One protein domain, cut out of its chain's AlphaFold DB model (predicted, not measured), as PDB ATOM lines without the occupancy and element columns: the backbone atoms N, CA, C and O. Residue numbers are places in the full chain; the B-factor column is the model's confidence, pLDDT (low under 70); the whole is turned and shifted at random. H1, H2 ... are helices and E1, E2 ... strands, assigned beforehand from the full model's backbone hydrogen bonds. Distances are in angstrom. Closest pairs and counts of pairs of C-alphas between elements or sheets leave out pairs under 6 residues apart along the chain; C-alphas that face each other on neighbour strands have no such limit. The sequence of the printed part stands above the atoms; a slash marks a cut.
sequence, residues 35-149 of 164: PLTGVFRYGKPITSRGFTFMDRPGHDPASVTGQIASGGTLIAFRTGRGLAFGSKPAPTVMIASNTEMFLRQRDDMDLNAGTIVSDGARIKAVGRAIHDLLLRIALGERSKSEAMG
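Overview. This is residues 35 to 149 of the 164 residues of the protein "D-galactarate dehydratase/altronate hydrolase" of Cereibacter ovatus (UniProt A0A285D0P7). A small pair of parallel strands, E3 and E4, makes the middle, with the long helix H4 beside it through residues 130 to 137. A second parallel pair, E1 and E2, lies at one end of the longest axis with H1 between it and E3, while H2 and H3 lie toward the other end. The printed part has 115 residues, in the order E1 E2 H1 E3 E4 H2 H3 H4 H5, of mixed class. It is compact, with a radius of gyration of the C-alphas of 14.7 A and spans of 40 by 33 by 29 A.

Arrangement. Look first at E3, residues 75 to 79, and E4, residues 92 to 96: N 77 and O 93 are 2.8 A apart, within hydrogen-bond range. Residues 95 to 96 of E4 also pair, parallel, with residues 111 to 112. The closest C-alphas of E4 and H4, residues 123 to 138, are Val 93 and Leu 134, 7.3 A apart. Those of E4 and H5, residues 144 to 147, are Thr 92 and Ser 145, 6.4 A. H2, residues 99 to 104, and H3, residues 115 to 118, are close but not clearly touching, with C-alphas 99 and 115 at 6.2 A. H1, residues 60 to 69, comes nearest E3 at C-alphas 64 and 75, 7.6 A. Farther out, E1, residues 36 to 41, and E2, residues 51 to 55, are parallel, with N 37 and O 51 2.8 A apart; both are apart from E4. In H1, H2 and H4 every O i to N i+4 pair is within hydrogen-bond range; H3 and H5 are too short for one.

Along the chain. Find C-alpha 36 at (-24.794, 15.788, 33.644), where E1 begins its 14.7 A. From C-alpha 123 at (-11.259, 9.285, 17.439), H4 runs 22.4 A.

Size, cuts and confidence. The printed part has no cut. The link from E3 to E4, residues 80 to 91, is long. No printed residue is under 70 in pLDDT.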
ATOM      1  N   PRO A  35     -19.986  16.221  33.076       87.19
ATOM      2  CA  PRO A  35     -20.997  15.980  34.096       87.19
ATOM      3  C   PRO A  35     -22.396  16.326  33.571       87.19
ATOM      4  O   PRO A  35     -22.581  17.305  32.847       87.19
ATOM      5  N   LEU A  36     -23.392  15.526  33.958       90.38
ATOM      6  CA  LEU A  36     -24.794  15.788  33.644       90.38
ATOM      7  C   LEU A  36     -25.293  16.987  34.461       90.38
ATOM      8  O   LEU A  36     -25.287  16.960  35.687       90.38
ATOM      9  N   THR A  37     -25.748  18.024  33.766       92.12
ATOM     10  CA  THR A  37     -26.151  19.321  34.342       92.12
ATOM     11  C   THR A  37     -27.665  19.513  34.432       92.12
ATOM     12  O   THR A  37     -28.140  20.481  35.023       92.12
ATOM     13  N   GLY A  38     -28.450  18.605  33.848       91.19
ATOM     14  CA  GLY A  38     -29.905  18.679  33.898       91.19
ATOM     15  C   GLY A  38     -30.592  17.538  33.162       91.19
ATOM     16  O   GLY A  38     -30.055  16.984  32.200       91.19
ATOM     17  N   VAL A  39     -31.797  17.209  33.622       93.25
ATOM     18  CA  VAL A  39     -32.691  16.232  32.997       93.25
ATOM     19  C   VAL A  39     -34.028  16.911  32.738       93.25
ATOM     20  O   VAL A  39     -34.646  17.440  33.659       93.25
ATOM     21  N   PHE A  40     -34.472  16.891  31.486       93.12
ATOM     22  CA  PHE A  40     -35.676  17.582  31.037       93.12
ATOM     23  C   PHE A  40     -36.699  16.586  30.490       93.12
ATOM     24  O   PHE A  40     -36.350  15.546  29.925       93.12
ATOM     25  N   ARG A  41     -37.985  16.906  30.654       93.00
ATOM     26  CA  ARG A  41     -39.074  16.183  29.983       93.00
ATOM     27  C   ARG A  41     -39.172  16.626  28.524       93.00
ATOM     28  O   ARG A  41     -38.775  17.743  28.195       93.00
ATOM     29  N   TYR A  42     -39.753  15.772  27.688       92.50
ATOM     30  CA  TYR A  42     -40.002  16.034  26.271       92.50
ATOM     31  C   TYR A  42     -40.541  17.451  26.004       92.50
ATOM     32  O   TYR A  42     -41.567  17.842  26.566       92.50
ATOM     33  N   GLY A  43     -39.847  18.211  25.152       91.12
ATOM     34  CA  GLY A  43     -40.264  19.542  24.698       91.12
ATOM     35  C   GLY A  43     -40.264  20.623  25.782       91.12
ATOM     36  O   GLY A  43     -40.804  21.703  25.561       91.12
ATOM     37  N   LYS A  44     -39.705  20.360  26.972       94.56
ATOM     38  CA  LYS A  44     -39.544  21.400  27.996       94.56
ATOM     39  C   LYS A  44     -38.312  22.260  27.705       94.56
ATOM     40  O   LYS A  44     -37.292  21.692  27.310       94.56
ATOM     41  N   PRO A  45     -38.378  23.588  27.915       94.81
ATOM     42  CA  PRO A  45     -37.234  24.467  27.697       94.81
ATOM     43  C   PRO A  45     -36.018  24.034  28.518       94.81
ATOM     44  O   PRO A  45     -36.136  23.771  29.718       94.81
ATOM     45  N   ILE A  46     -34.853  23.975  27.872       93.56
ATOM     46  CA  ILE A  46     -33.580  23.702  28.546       93.56
ATOM     47  C   ILE A  46     -33.099  24.994  29.211       93.56
ATOM     48  O   ILE A  46     -32.885  26.001  28.542       93.56
ATOM     49  N   THR A  47     -32.911  24.966  30.531       93.25
ATOM     50  CA  THR A  47     -32.466  26.131  31.324       93.25
ATOM     51  C   THR A  47     -31.025  26.015  31.833       93.25
ATOM     52  O   THR A  47     -30.446  27.010  32.266       93.25
ATOM     53  N   SER A  48     -30.425  24.825  31.755       92.00
ATOM     54  CA  SER A  48     -29.043  24.561  32.177       92.00
ATOM     55  C   SER A  48     -28.069  24.664  31.001       92.00
ATOM     56  O   SER A  48     -28.382  24.249  29.887       92.00
ATOM     57  N   ARG A  49     -26.849  25.154  31.254       91.38
ATOM     58  CA  ARG A  49     -25.731  25.080  30.299       91.38
ATOM     59  C   ARG A  49     -24.900  23.822  30.555       91.38
ATOM     60  O   ARG A  49     -24.664  23.474  31.707       91.38
ATOM     61  N   GLY A  50     -24.393  23.206  29.489       90.06
ATOM     62  CA  GLY A  50     -23.545  22.014  29.558       90.06
ATOM     63  C   GLY A  50     -24.237  20.770  29.005       90.06
ATOM     64  O   GLY A  50     -25.115  20.864  28.150       90.06
ATOM     65  N   PHE A  51     -23.815  19.589  29.463       91.69
ATOM     66  CA  PHE A  51     -24.419  18.331  29.032       91.69
ATOM     67  C   PHE A  51     -25.753  18.113  29.752       91.69
ATOM     68  O   PHE A  51     -25.794  18.003  30.977       91.69
ATOM     69  N   THR A  52     -26.846  18.045  28.996       91.81
ATOM     70  CA  THR A  52     -28.200  17.814  29.515       91.81
ATOM     71  C   THR A  52     -28.837  16.614  28.831       91.81
ATOM     72  O   THR A  52     -28.602  16.367  27.646       91.81
ATOM     73  N   PHE A  53     -29.695  15.898  29.548       91.31
ATOM     74  CA  PHE A  53     -30.459  14.781  29.009       91.31
ATOM     75  C   PHE A  53     -31.928  15.171  28.849       91.31
ATOM     76  O   PHE A  53     -32.488  15.845  29.709       91.31
ATOM     77  N   MET A  54     -32.573  14.713  27.776       90.94
ATOM     78  CA  MET A  54     -34.023  14.826  27.635       90.94
ATOM     79  C   MET A  54     -34.647  13.452  27.456       90.94
ATOM     80  O   MET A  54     -34.266  12.716  26.540       90.94
ATOM     81  N   ASP A  55     -35.630  13.160  28.305       87.25
ATOM     82  CA  ASP A  55     -36.456  11.966  28.194       87.25
ATOM     83  C   ASP A  55     -37.376  12.076  26.970       87.25
ATOM     84  O   ASP A  55     -38.171  13.014  26.843       87.25
ATOM     85  N   ARG A  56     -37.193  11.158  26.023       80.19
ATOM     86  CA  ARG A  56     -37.738  11.231  24.665       80.19
ATOM     87  C   ARG A  56     -38.074   9.851  24.112       80.19
ATOM     88  O   ARG A  56     -37.424   8.869  24.473       80.19
ATOM     89  N   PRO A  57     -38.999   9.780  23.138       81.00
ATOM     90  CA  PRO A  57     -39.262   8.548  22.409       81.00
ATOM     91  C   PRO A  57     -38.033   8.096  21.605       81.00
ATOM     92  O   PRO A  57     -37.199   8.903  21.184       81.00
ATOM     93  N   GLY A  58     -37.958   6.788  21.342       75.56
ATOM     94  CA  GLY A  58     -36.933   6.188  20.478       75.56
ATOM     95  C   GLY A  58     -37.196   6.336  18.974       75.56
ATOM     96  O   GLY A  58     -36.389   5.861  18.185       75.56
ATOM     97  N   HIS A  59     -38.322   6.940  18.583       82.19
ATOM     98  CA  HIS A  59     -38.662   7.245  17.194       82.19
ATOM     99  C   HIS A  59     -38.009   8.567  16.778       82.19
ATOM    100  O   HIS A  59     -38.337   9.608  17.350       82.19
ATOM    101  N   ASP A  60     -37.097   8.524  15.806       87.50
ATOM    102  CA  ASP A  60     -36.189   9.629  15.472       87.50
ATOM    103  C   ASP A  60     -36.901  10.967  15.158       87.50
ATOM    104  O   ASP A  60     -36.597  11.936  15.861       87.50
ATOM    105  N   PRO A  61     -37.900  11.042  14.246       88.50
ATOM    106  CA  PRO A  61     -38.650  12.278  13.976       88.50
ATOM    107  C   PRO A  61     -39.255  12.913  15.234       88.50
ATOM    108  O   PRO A  61     -39.063  14.098  15.516       88.50
ATOM    109  N   ALA A  62     -39.917  12.099  16.064       89.56
ATOM    110  CA  ALA A  62     -40.523  12.579  17.302       89.56
ATOM    111  C   ALA A  62     -39.465  13.016  18.318       89.56
ATOM    112  O   ALA A  62     -39.634  14.017  19.016       89.56
ATOM    113  N   SER A  63     -38.352  12.289  18.382       90.19
ATOM    114  CA  SER A  63     -37.237  12.568  19.276       90.19
ATOM    115  C   SER A  63     -36.555  13.897  18.941       90.19
ATOM    116  O   SER A  63     -36.286  14.682  19.850       90.19
ATOM    117  N   VAL A  64     -36.276  14.160  17.664       92.81
ATOM    118  CA  VAL A  64     -35.648  15.410  17.209       92.81
ATOM    119  C   VAL A  64     -36.614  16.583  17.352       92.81
ATOM    120  O   VAL A  64     -36.223  17.627  17.867       92.81
ATOM    121  N   THR A  65     -37.895  16.383  17.033       93.19
ATOM    122  CA  THR A  65     -38.947  17.394  17.244       93.19
ATOM    123  C   THR A  65     -38.969  17.897  18.685       93.19
ATOM    124  O   THR A  65     -38.996  19.102  18.924       93.19
ATOM    125  N   GLY A  66     -38.858  16.988  19.659       93.06
ATOM    126  CA  GLY A  66     -38.756  17.368  21.066       93.06
ATOM    127  C   GLY A  66     -37.506  18.195  21.378       93.06
ATOM    128  O   GLY A  66     -37.587  19.126  22.167       93.06
ATOM    129  N   GLN A  67     -36.351  17.871  20.778       93.69
ATOM    130  CA  GLN A  67     -35.094  18.613  20.994       93.69
ATOM    131  C   GLN A  67     -35.184  20.035  20.469       93.69
ATOM    132  O   GLN A  67     -34.766  20.963  21.156       93.69
ATOM    133  N   ILE A  68     -35.768  20.193  19.288       94.50
ATOM    134  CA  ILE A  68     -36.024  21.492  18.680       94.50
ATOM    135  C   ILE A  68     -37.002  22.288  19.545       94.50
ATOM    136  O   ILE A  68     -36.705  23.419  19.915       94.50
ATOM    137  N   ALA A  69     -38.123  21.681  19.952       94.06
ATOM    138  CA  ALA A  69     -39.106  22.319  20.830       94.06
ATOM    139  C   ALA A  69     -38.509  22.757  22.182       94.06
ATOM    140  O   ALA A  69     -38.929  23.754  22.762       94.06
ATOM    141  N   SER A  70     -37.495  22.039  22.667       93.69
ATOM    142  CA  SER A  70     -36.736  22.373  23.873       93.69
ATOM    143  C   SER A  70     -35.686  23.483  23.696       93.69
ATOM    144  O   SER A  70     -35.089  23.894  24.695       93.69
ATOM    145  N   GLY A  71     -35.460  23.972  22.470       93.44
ATOM    146  CA  GLY A  71     -34.510  25.044  22.143       93.44
ATOM    147  C   GLY A  71     -33.258  24.601  21.377       93.44
ATOM    148  O   GLY A  71     -32.305  25.371  21.274       93.44
ATOM    149  N   GLY A  72     -33.212  23.369  20.865       93.50
ATOM    150  CA  GLY A  72     -32.103  22.888  20.039       93.50
ATOM    151  C   GLY A  72     -32.099  23.528  18.649       93.50
ATOM    152  O   GLY A  72     -33.072  23.403  17.914       93.50
ATOM    153  N   THR A  73     -30.992  24.172  18.277       94.69
ATOM    154  CA  THR A  73     -30.843  24.903  17.001       94.69
ATOM    155  C   THR A  73     -29.991  24.180  15.958       94.69
ATOM    156  O   THR A  73     -29.913  24.622  14.820       94.69
ATOM    157  N   LEU A  74     -29.337  23.078  16.331       95.06
ATOM    158  CA  LEU A  74     -28.479  22.280  15.456       95.06
ATOM    159  C   LEU A  74     -28.551  20.818  15.892       95.06
ATOM    160  O   LEU A  74     -28.404  20.510  17.079       95.06
ATOM    161  N   ILE A  75     -28.758  19.910  14.940       95.12
ATOM    162  CA  ILE A  75     -28.940  18.483  15.209       95.12
ATOM    163  C   ILE A  75     -27.789  17.693  14.590       95.12
ATOM    164  O   ILE A  75     -27.600  17.699  13.381       95.12
ATOM    165  N   ALA A  76     -27.034  16.957  15.410       94.94
ATOM    166  CA  ALA A  76     -26.044  15.993  14.933       94.94
ATOM    167  C   ALA A  76     -26.660  14.587  14.907       94.94
ATOM    168  O   ALA A  76     -26.851  13.951  15.954       94.94
ATOM    169  N   PHE A  77     -26.968  14.085  13.714       93.81
ATOM    170  CA  PHE A  77     -27.662  12.820  13.521       93.81
ATOM    171  C   PHE A  77     -26.712  11.749  12.983       93.81
ATOM    172  O   PHE A  77     -26.193  11.835  11.875       93.81
ATOM    173  N   ARG A  78     -26.474  10.697  13.776       91.88
ATOM    174  CA  ARG A  78     -25.614   9.575  13.374       91.88
ATOM    175  C   ARG A  78     -26.456   8.423  12.853       91.88
ATOM    176  O   ARG A  78     -27.228   7.851  13.622       91.88
ATOM    177  N   THR A  79     -26.169   7.976  11.636       90.19
ATOM    178  CA  THR A  79     -26.773   6.783  11.041       90.19
ATOM    179  C   THR A  79     -25.714   5.757  10.647       90.19
ATOM    180  O   THR A  79     -24.579   6.089  10.310       90.19
ATOM    181  N   GLY A  80     -26.070   4.480  10.748       86.94
ATOM    182  CA  GLY A  80     -25.258   3.364  10.246       86.94
ATOM    183  C   GLY A  80     -26.009   2.479   9.259       86.94
ATOM    184  O   GLY A  80     -25.471   1.468   8.826       86.94
ATOM    185  N   ARG A  81     -27.265   2.830   8.957       83.12
ATOM    186  CA  ARG A  81     -28.177   2.051   8.104       83.12
ATOM    187  C   ARG A  81     -28.704   2.863   6.924       83.12
ATOM    188  O   ARG A  81     -29.590   2.394   6.224       83.12
ATOM    189  N   GLY A  82     -28.178   4.069   6.747       81.75
ATOM    190  CA  GLY A  82     -28.482   4.922   5.613       81.75
ATOM    191  C   GLY A  82     -29.853   5.587   5.650       81.75
ATOM    192  O   GLY A  82     -30.427   5.870   4.606       81.75
ATOM    193  N   LEU A  83     -30.400   5.797   6.851       83.94
ATOM    194  CA  LEU A  83     -31.536   6.698   7.029       83.94
ATOM    195  C   LEU A  83     -31.072   8.129   6.729       83.94
ATOM    196  O   LEU A  83     -30.319   8.682   7.532       83.94
ATOM    197  N   ALA A  84     -31.503   8.681   5.595       84.19
ATOM    198  CA  ALA A  84     -31.490  10.116   5.348       84.19
ATOM    199  C   ALA A  84     -32.554  10.767   6.245       84.19
ATOM    200  O   ALA A  84     -33.645  10.216   6.389       84.19
ATOM    201  N   PHE A  85     -32.208  11.874   6.898       90.12
ATOM    202  CA  PHE A  85     -33.090  12.569   7.832       90.12
ATOM    203  C   PHE A  85     -32.795  14.073   7.815       90.12
ATOM    204  O   PHE A  85     -31.637  14.485   7.731       90.12
ATOM    205  N   GLY A  86     -33.836  14.892   7.897       89.94
ATOM    206  CA  GLY A  86     -33.769  16.340   8.032       89.94
ATOM    207  C   GLY A  86     -34.781  16.846   9.058       89.94
ATOM    208  O   GLY A  86     -35.719  16.159   9.451       89.94
ATOM    209  N   SER A  87     -34.604  18.078   9.525       89.31
ATOM    210  CA  SER A  87     -35.607  18.717  10.379       89.31
ATOM    211  C   SER A  87     -35.687  20.206  10.067       89.31
ATOM    212  O   SER A  87     -34.806  20.977  10.416       89.31
ATOM    213  N   LYS A  88     -36.740  20.638   9.366       81.56
ATOM    214  CA  LYS A  88     -36.800  22.007   8.820       81.56
ATOM    215  C   LYS A  88     -36.758  23.171   9.826       81.56
ATOM    216  O   LYS A  88     -36.444  24.273   9.387       81.56
ATOM    217  N   PRO A  89     -36.983  22.991  11.143       88.38
ATOM    218  CA  PRO A  89     -36.695  24.065  12.095       88.38
ATOM    219  C   PRO A  89     -35.230  24.145  12.561       88.38
ATOM    220  O   PRO A  89     -34.873  25.134  13.197       88.38
ATOM    221  N   ALA A  90     -34.398  23.124  12.313       93.00
ATOM    222  CA  ALA A  90     -32.999  23.110  12.741       93.00
ATOM    223  C   ALA A  90     -32.083  22.344  11.760       93.00
ATOM    224  O   ALA A  90     -32.318  21.159  11.500       93.00
ATOM    225  N   PRO A  91     -30.978  22.951  11.280       94.56
ATOM    226  CA  PRO A  91     -30.012  22.268  10.425       94.56
ATOM    227  C   PRO A  91     -29.606  20.917  11.014       94.56
ATOM    228  O   PRO A  91     -29.286  20.787  12.202       94.56
ATOM    229  N   THR A  92     -29.659  19.887  10.173       95.19
ATOM    230  CA  THR A  92     -29.392  18.510  10.584       95.19
ATOM    231  C   THR A  92     -28.173  17.973   9.862       95.19
ATOM    232  O   THR A  92     -28.170  17.839   8.640       95.19
ATOM    233  N   VAL A  93     -27.137  17.675  10.640       96.12
ATOM    234  CA  VAL A  93     -25.842  17.187  10.171       96.12
ATOM    235  C   VAL A  93     -25.834  15.668  10.216       96.12
ATOM    236  O   VAL A  93     -25.872  15.065  11.294       96.12
ATOM    237  N   MET A  94     -25.766  15.053   9.044       95.56
ATOM    238  CA  MET A  94     -25.799  13.613   8.844       95.56
ATOM    239  C   MET A  94     -24.392  13.020   8.935       95.56
ATOM    240  O   MET A  94     -23.506  13.304   8.131       95.56
ATOM    241  N   ILE A  95     -24.178  12.166   9.936       96.12
ATOM    242  CA  ILE A  95     -22.885  11.546  10.232       96.12
ATOM    243  C   ILE A  95     -22.980  10.041   9.997       96.12
ATOM    244  O   ILE A  95     -23.684   9.314  10.708       96.12
ATOM    245  N   ALA A  96     -22.205   9.554   9.035       95.69
ATOM    246  CA  ALA A  96     -22.114   8.142   8.719       95.69
ATOM    247  C   ALA A  96     -21.218   7.399   9.717       95.69
ATOM    248  O   ALA A  96     -20.083   7.800   9.959       95.69
ATOM    249  N   SER A  97     -21.690   6.280  10.275       91.69
ATOM    250  CA  SER A  97     -20.890   5.473  11.212       91.69
ATOM    251  C   SER A  97     -20.058   4.363  10.563       91.69
ATOM    252  O   SER A  97     -19.371   3.645  11.282       91.69
ATOM    253  N   ASN A  98     -20.152   4.164   9.248       93.38
ATOM    254  CA  ASN A  98     -19.321   3.219   8.502       93.38
ATOM    255  C   ASN A  98     -19.038   3.752   7.090       93.38
ATOM    256  O   ASN A  98     -19.893   4.408   6.487       93.38
ATOM    257  N   THR A  99     -17.836   3.464   6.587       95.19
ATOM    258  CA  THR A  99     -17.340   4.011   5.320       95.19
ATOM    259  C   THR A  99     -18.093   3.438   4.124       95.19
ATOM    260  O   THR A  99     -18.450   4.193   3.231       95.19
ATOM    261  N   GLU A 100     -18.422   2.144   4.109       94.62
ATOM    262  CA  GLU A 100     -19.141   1.517   2.987       94.62
ATOM    263  C   GLU A 100     -20.478   2.216   2.684       94.62
ATOM    264  O   GLU A 100     -20.742   2.596   1.544       94.62
ATOM    265  N   MET A 101     -21.301   2.445   3.710       93.44
ATOM    266  CA  MET A 101     -22.554   3.185   3.577       93.44
ATOM    267  C   MET A 101     -22.300   4.634   3.168       93.44
ATOM    268  O   MET A 101     -22.990   5.122   2.277       93.44
ATOM    269  N   PHE A 102     -21.316   5.311   3.776       95.56
ATOM    270  CA  PHE A 102     -20.971   6.679   3.380       95.56
ATOM    271  C   PHE A 102     -20.684   6.761   1.880       95.56
ATOM    272  O   PHE A 102     -21.186   7.657   1.218       95.56
ATOM    273  N   LEU A 103     -19.925   5.809   1.325       94.94
ATOM    274  CA  LEU A 103     -19.579   5.812  -0.095       94.94
ATOM    275  C   LEU A 103     -20.794   5.578  -1.006       94.94
ATOM    276  O   LEU A 103     -20.780   6.088  -2.124       94.94
ATOM    277  N   ARG A 104     -21.809   4.833  -0.547       94.31
ATOM    278  CA  ARG A 104     -23.061   4.576  -1.283       94.31
ATOM    279  C   ARG A 104     -24.070   5.722  -1.197       94.31
ATOM    280  O   ARG A 104     -24.849   5.891  -2.121       94.31
ATOM    281  N   GLN A 105     -24.060   6.474  -0.100       93.31
ATOM    282  CA  GLN A 105     -24.987   7.575   0.185       93.31
ATOM    283  C   GLN A 105     -24.225   8.881   0.425       93.31
ATOM    284  O   GLN A 105     -24.482   9.613   1.383       93.31
ATOM    285  N   ARG A 106     -23.217   9.162  -0.411       93.00
ATOM    286  CA  ARG A 106     -22.380  10.355  -0.227       93.00
ATOM    287  C   ARG A 106     -23.209  11.622  -0.292       93.00
ATOM    288  O   ARG A 106     -22.886  12.560   0.423       93.00
ATOM    289  N   ASP A 107     -24.257  11.644  -1.099       92.19
ATOM    290  CA  ASP A 107     -25.094  12.827  -1.290       92.19
ATOM    291  C   ASP A 107     -26.005  13.102  -0.083       92.19
ATOM    292  O   ASP A 107     -26.401  14.243   0.131       92.19
ATOM    293  N   ASP A 108     -26.218  12.106   0.785       92.38
ATOM    294  CA  ASP A 108     -27.030  12.231   2.000       92.38
ATOM    295  C   ASP A 108     -26.209  12.493   3.275       92.38
ATOM    296  O   ASP A 108     -26.768  12.841   4.315       92.38
ATOM    297  N   MET A 109     -24.888  12.282   3.237       95.69
ATOM    298  CA  MET A 109     -24.034  12.253   4.434       95.69
ATOM    299  C   MET A 109     -23.018  13.396   4.448       95.69
ATOM    300  O   MET A 109     -22.153  13.487   3.572       95.69
ATOM    301  N   ASP A 110     -23.064  14.246   5.472       96.62
ATOM    302  CA  ASP A 110     -22.144  15.376   5.632       96.62
ATOM    303  C   ASP A 110     -20.731  14.929   6.044       96.62
ATOM    304  O   ASP A 110     -19.743  15.532   5.623       96.62
ATOM    305  N   LEU A 111     -20.607  13.860   6.845       97.19
ATOM    306  CA  LEU A 111     -19.311  13.396   7.361       97.19
ATOM    307  C   LEU A 111     -19.220  11.871   7.504       97.19
ATOM    308  O   LEU A 111     -20.144  11.218   7.988       97.19
ATOM    309  N   ASN A 112     -18.052  11.311   7.165       97.00
ATOM    310  CA  ASN A 112     -17.724   9.901   7.381       97.00
ATOM    311  C   ASN A 112     -16.945   9.677   8.688       97.00
ATOM    312  O   ASN A 112     -15.738   9.907   8.743       97.00
ATOM    313  N   ALA A 113     -17.609   9.163   9.726       96.31
ATOM    314  CA  ALA A 113     -16.951   8.714  10.957       96.31
ATOM    315  C   ALA A 113     -16.501   7.239  10.893       96.31
ATOM    316  O   ALA A 113     -15.847   6.749  11.815       96.31
ATOM    317  N   GLY A 114     -16.827   6.526   9.810       94.56
ATOM    318  CA  GLY A 114     -16.388   5.154   9.557       94.56
ATOM    319  C   GLY A 114     -14.880   5.008   9.343       94.56
ATOM    320  O   GLY A 114     -14.346   3.927   9.582       94.56
ATOM    321  N   THR A 115     -14.192   6.101   8.996       96.06
ATOM    322  CA  THR A 115     -12.728   6.175   8.833       96.06
ATOM    323  C   THR A 115     -11.963   5.778  10.096       96.06
ATOM    324  O   THR A 115     -10.825   5.322  10.010       96.06
ATOM    325  N   ILE A 116     -12.594   5.877  11.275       95.06
ATOM    326  CA  ILE A 116     -12.033   5.377  12.541       95.06
ATOM    327  C   ILE A 116     -11.754   3.873  12.447       95.06
ATOM    328  O   ILE A 116     -10.725   3.405  12.926       95.06
ATOM    329  N   VAL A 117     -12.673   3.121  11.839       93.88
ATOM    330  CA  VAL A 117     -12.579   1.663  11.715       93.88
ATOM    331  C   VAL A 117     -11.895   1.261  10.412       93.88
ATOM    332  O   VAL A 117     -11.070   0.357  10.438       93.88
ATOM    333  N   SER A 118     -12.218   1.909   9.286       93.31
ATOM    334  CA  SER A 118     -11.680   1.505   7.979       93.31
ATOM    335  C   SER A 118     -10.226   1.926   7.768       93.31
ATOM    336  O   SER A 118      -9.445   1.143   7.239       93.31
ATOM    337  N   ASP A 119      -9.858   3.130   8.218       93.38
ATOM    338  CA  ASP A 119      -8.587   3.774   7.857       93.38
ATOM    339  C   ASP A 119      -7.699   4.023   9.092       93.38
ATOM    340  O   ASP A 119      -6.643   4.647   9.003       93.38
ATOM    341  N   GLY A 120      -8.140   3.578  10.277       93.25
ATOM    342  CA  GLY A 120      -7.425   3.771  11.542       93.25
ATOM    343  C   GLY A 120      -7.377   5.226  12.021       93.25
ATOM    344  O   GLY A 120      -6.494   5.594  12.804       93.25
ATOM    345  N   ALA A 121      -8.302   6.081  11.567       95.69
ATOM    346  CA  ALA A 121      -8.341   7.477  11.981       95.69
ATOM    347  C   ALA A 121      -8.531   7.608  13.503       95.69
ATOM    348  O   ALA A 121      -9.347   6.931  14.130       95.69
ATOM    349  N   ARG A 122      -7.800   8.539  14.127       96.31
ATOM    350  CA  ARG A 122      -7.915   8.772  15.575       96.31
ATOM    351  C   ARG A 122      -9.295   9.345  15.910       96.31
ATOM    352  O   ARG A 122      -9.692  10.356  15.335       96.31
ATOM    353  N   ILE A 123      -9.955   8.800  16.937       93.19
ATOM    354  CA  ILE A 123     -11.259   9.285  17.439       93.19
ATOM    355  C   ILE A 123     -11.244  10.805  17.669       93.19
ATOM    356  O   ILE A 123     -12.167  11.503  17.264       93.19
ATOM    357  N   LYS A 124     -10.166  11.341  18.263       93.75
ATOM    358  CA  LYS A 124     -10.011  12.783  18.515       93.75
ATOM    359  C   LYS A 124      -9.987  13.618  17.227       93.75
ATOM    360  O   LYS A 124     -10.520  14.722  17.221       93.75
ATOM    361  N   ALA A 125      -9.386  13.103  16.153       96.19
ATOM    362  CA  ALA A 125      -9.326  13.796  14.868       96.19
ATOM    363  C   ALA A 125     -10.712  13.849  14.211       96.19
ATOM    364  O   ALA A 125     -11.159  14.916  13.804       96.19
ATOM    365  N   VAL A 126     -11.435  12.726  14.205       96.62
ATOM    366  CA  VAL A 126     -12.809  12.671  13.680       96.62
ATOM    367  C   VAL A 126     -13.768  13.507  14.531       96.62
ATOM    368  O   VAL A 126     -14.599  14.229  13.992       96.62
ATOM    369  N   GLY A 127     -13.613  13.494  15.858       95.06
ATOM    370  CA  GLY A 127     -14.370  14.365  16.758       95.06
ATOM    371  C   GLY A 127     -14.137  15.854  16.484       95.06
ATOM    372  O   GLY A 127     -15.087  16.632  16.504       95.06
ATOM    373  N   ARG A 128     -12.896  16.251  16.165       97.25
ATOM    374  CA  ARG A 128     -12.582  17.623  15.741       97.25
ATOM    375  C   ARG A 128     -13.210  17.958  14.388       97.25
ATOM    376  O   ARG A 128     -13.831  19.002  14.280       97.25
ATOM    377  N   ALA A 129     -13.157  17.051  13.415       97.69
ATOM    378  CA  ALA A 129     -13.828  17.249  12.129       97.69
ATOM    379  C   ALA A 129     -15.353  17.433  12.280       97.69
ATOM    380  O   ALA A 129     -15.927  18.310  11.643       97.69
ATOM    381  N   ILE A 130     -16.001  16.658  13.163       96.75
ATOM    382  CA  ILE A 130     -17.428  16.830  13.490       96.75
ATOM    383  C   ILE A 130     -17.676  18.204  14.115       96.75
ATOM    384  O   ILE A 130     -18.585  18.908  13.692       96.75
ATOM    385  N   HIS A 131     -16.875  18.593  15.106       96.44
ATOM    386  CA  HIS A 131     -16.994  19.897  15.753       96.44
ATOM    387  C   HIS A 131     -16.850  21.053  14.754       96.44
ATOM    388  O   HIS A 131     -17.684  21.953  14.732       96.44
ATOM    389  N   ASP A 132     -15.827  21.010  13.905       98.12
ATOM    390  CA  ASP A 132     -15.547  22.075  12.945       98.12
ATOM    391  C   ASP A 132     -16.646  22.150  11.872       98.12
ATOM    392  O   ASP A 132     -17.066  23.238  11.490       98.12
ATOM    393  N   LEU A 133     -17.199  21.008  11.444       98.00
ATOM    394  CA  LEU A 133     -18.380  20.961  10.578       98.00
ATOM    395  C   LEU A 133     -19.620  21.575  11.244       98.00
ATOM    396  O   LEU A 133     -20.298  22.387  10.620       98.00
ATOM    397  N   LEU A 134     -19.903  21.221  12.502       97.12
ATOM    398  CA  LEU A 134     -21.025  21.792  13.255       97.12
ATOM    399  C   LEU A 134     -20.895  23.314  13.382       97.12
ATOM    400  O   LEU A 134     -21.889  24.018  13.228       97.12
ATOM    401  N   LEU A 135     -19.681  23.826  13.612       97.62
ATOM    402  CA  LEU A 135     -19.420  25.265  13.644       97.62
ATOM    403  C   LEU A 135     -19.678  25.934  12.293       97.62
ATOM    404  O   LEU A 135     -20.330  26.971  12.258       97.62
ATOM    405  N   ARG A 136     -19.201  25.354  11.185       98.06
ATOM    406  CA  ARG A 136     -19.450  25.917   9.848       98.06
ATOM    407  C   ARG A 136     -20.942  25.987   9.526       98.06
ATOM    408  O   ARG A 136     -21.406  27.005   9.022       98.06
ATOM    409  N   ILE A 137     -21.697  24.953   9.890       97.25
ATOM    410  CA  ILE A 137     -23.149  24.918   9.679       97.25
ATOM    411  C   ILE A 137     -23.865  25.922  10.587       97.25
ATOM    412  O   ILE A 137     -24.728  26.664  10.131       97.25
ATOM    413  N   ALA A 138     -23.439  26.047  11.846       95.56
ATOM    414  CA  ALA A 138     -23.943  27.090  12.741       95.56
ATOM    415  C   ALA A 138     -23.659  28.519  12.228       95.56
ATOM    416  O   ALA A 138     -24.387  29.444  12.579       95.56
ATOM    417  N   LEU A 139     -22.622  28.701  11.402       96.38
ATOM    418  CA  LEU A 139     -22.275  29.967  10.744       96.38
ATOM    419  C   LEU A 139     -22.993  30.187   9.398       96.38
ATOM    420  O   LEU A 139     -22.797  31.235   8.785       96.38
ATOM    421  N   GLY A 140     -23.824  29.243   8.946       94.88
ATOM    422  CA  GLY A 140     -24.662  29.388   7.750       94.88
ATOM    423  C   GLY A 140     -24.276  28.514   6.551       94.88
ATOM    424  O   GLY A 140     -24.901  28.640   5.499       94.88
ATOM    425  N   GLU A 141     -23.283  27.624   6.668       96.94
ATOM    426  CA  GLU A 141     -23.088  26.559   5.671       96.94
ATOM    427  C   GLU A 141     -24.298  25.608   5.709       96.94
ATOM    428  O   GLU A 141     -24.676  25.131   6.774       96.94
ATOM    429  N   ARG A 142     -24.926  25.329   4.563       95.81
ATOM    430  CA  ARG A 142     -26.078  24.411   4.514       95.81
ATOM    431  C   ARG A 142     -25.613  22.971   4.693       95.81
ATOM    432  O   ARG A 142     -24.680  22.546   4.010       95.81
ATOM    433  N   SER A 143     -26.296  22.203   5.540       95.44
ATOM    434  CA  SER A 143     -26.111  20.749   5.563       95.44
ATOM    435  C   SER A 143     -26.663  20.107   4.285       95.44
ATOM    436  O   SER A 143     -27.473  20.698   3.562       95.44
ATOM    437  N   LYS A 144     -26.270  18.864   3.996       94.62
ATOM    438  CA  LYS A 144     -26.808  18.123   2.846       94.62
ATOM    439  C   LYS A 144     -28.308  17.880   2.955       94.62
ATOM    440  O   LYS A 144     -29.010  18.010   1.955       94.62
ATOM    441  N   SER A 145     -28.816  17.606   4.159       92.19
ATOM    442  CA  SER A 145     -30.262  17.465   4.381       92.19
ATOM    443  C   SER A 145     -31.009  18.758   4.034       92.19
ATOM    444  O   SER A 145     -32.019  18.712   3.333       92.19
ATOM    445  N   GLU A 146     -30.468  19.921   4.411       93.62
ATOM    446  CA  GLU A 146     -31.029  21.215   4.021       93.62
ATOM    447  C   GLU A 146     -30.918  21.462   2.517       93.62
ATOM    448  O   GLU A 146     -31.871  21.957   1.917       93.62
ATOM    449  N   ALA A 147     -29.776  21.152   1.896       92.81
ATOM    450  CA  ALA A 147     -29.545  21.340   0.463       92.81
ATOM    451  C   ALA A 147     -30.544  20.545  -0.394       92.81
ATOM    452  O   ALA A 147     -31.027  21.060  -1.401       92.81
ATOM    453  N   MET A 148     -30.904  19.340   0.051       90.25
ATOM    454  CA  MET A 148     -31.902  18.482  -0.594       90.25
ATOM    455  C   MET A 148     -33.352  18.825  -0.222       90.25
ATOM    456  O   MET A 148     -34.280  18.234  -0.766       90.25
ATOM    457  N   GLY A 149     -33.571  19.766   0.703       88.88
ATOM    458  CA  GLY A 149     -34.912  20.138   1.163       88.88
ATOM    459  C   GLY A 149     -35.589  19.085   2.046       88.88
ATOM    460  O   GLY A 149     -36.813  19.100   2.174       88.88
TER     461      GLY A 149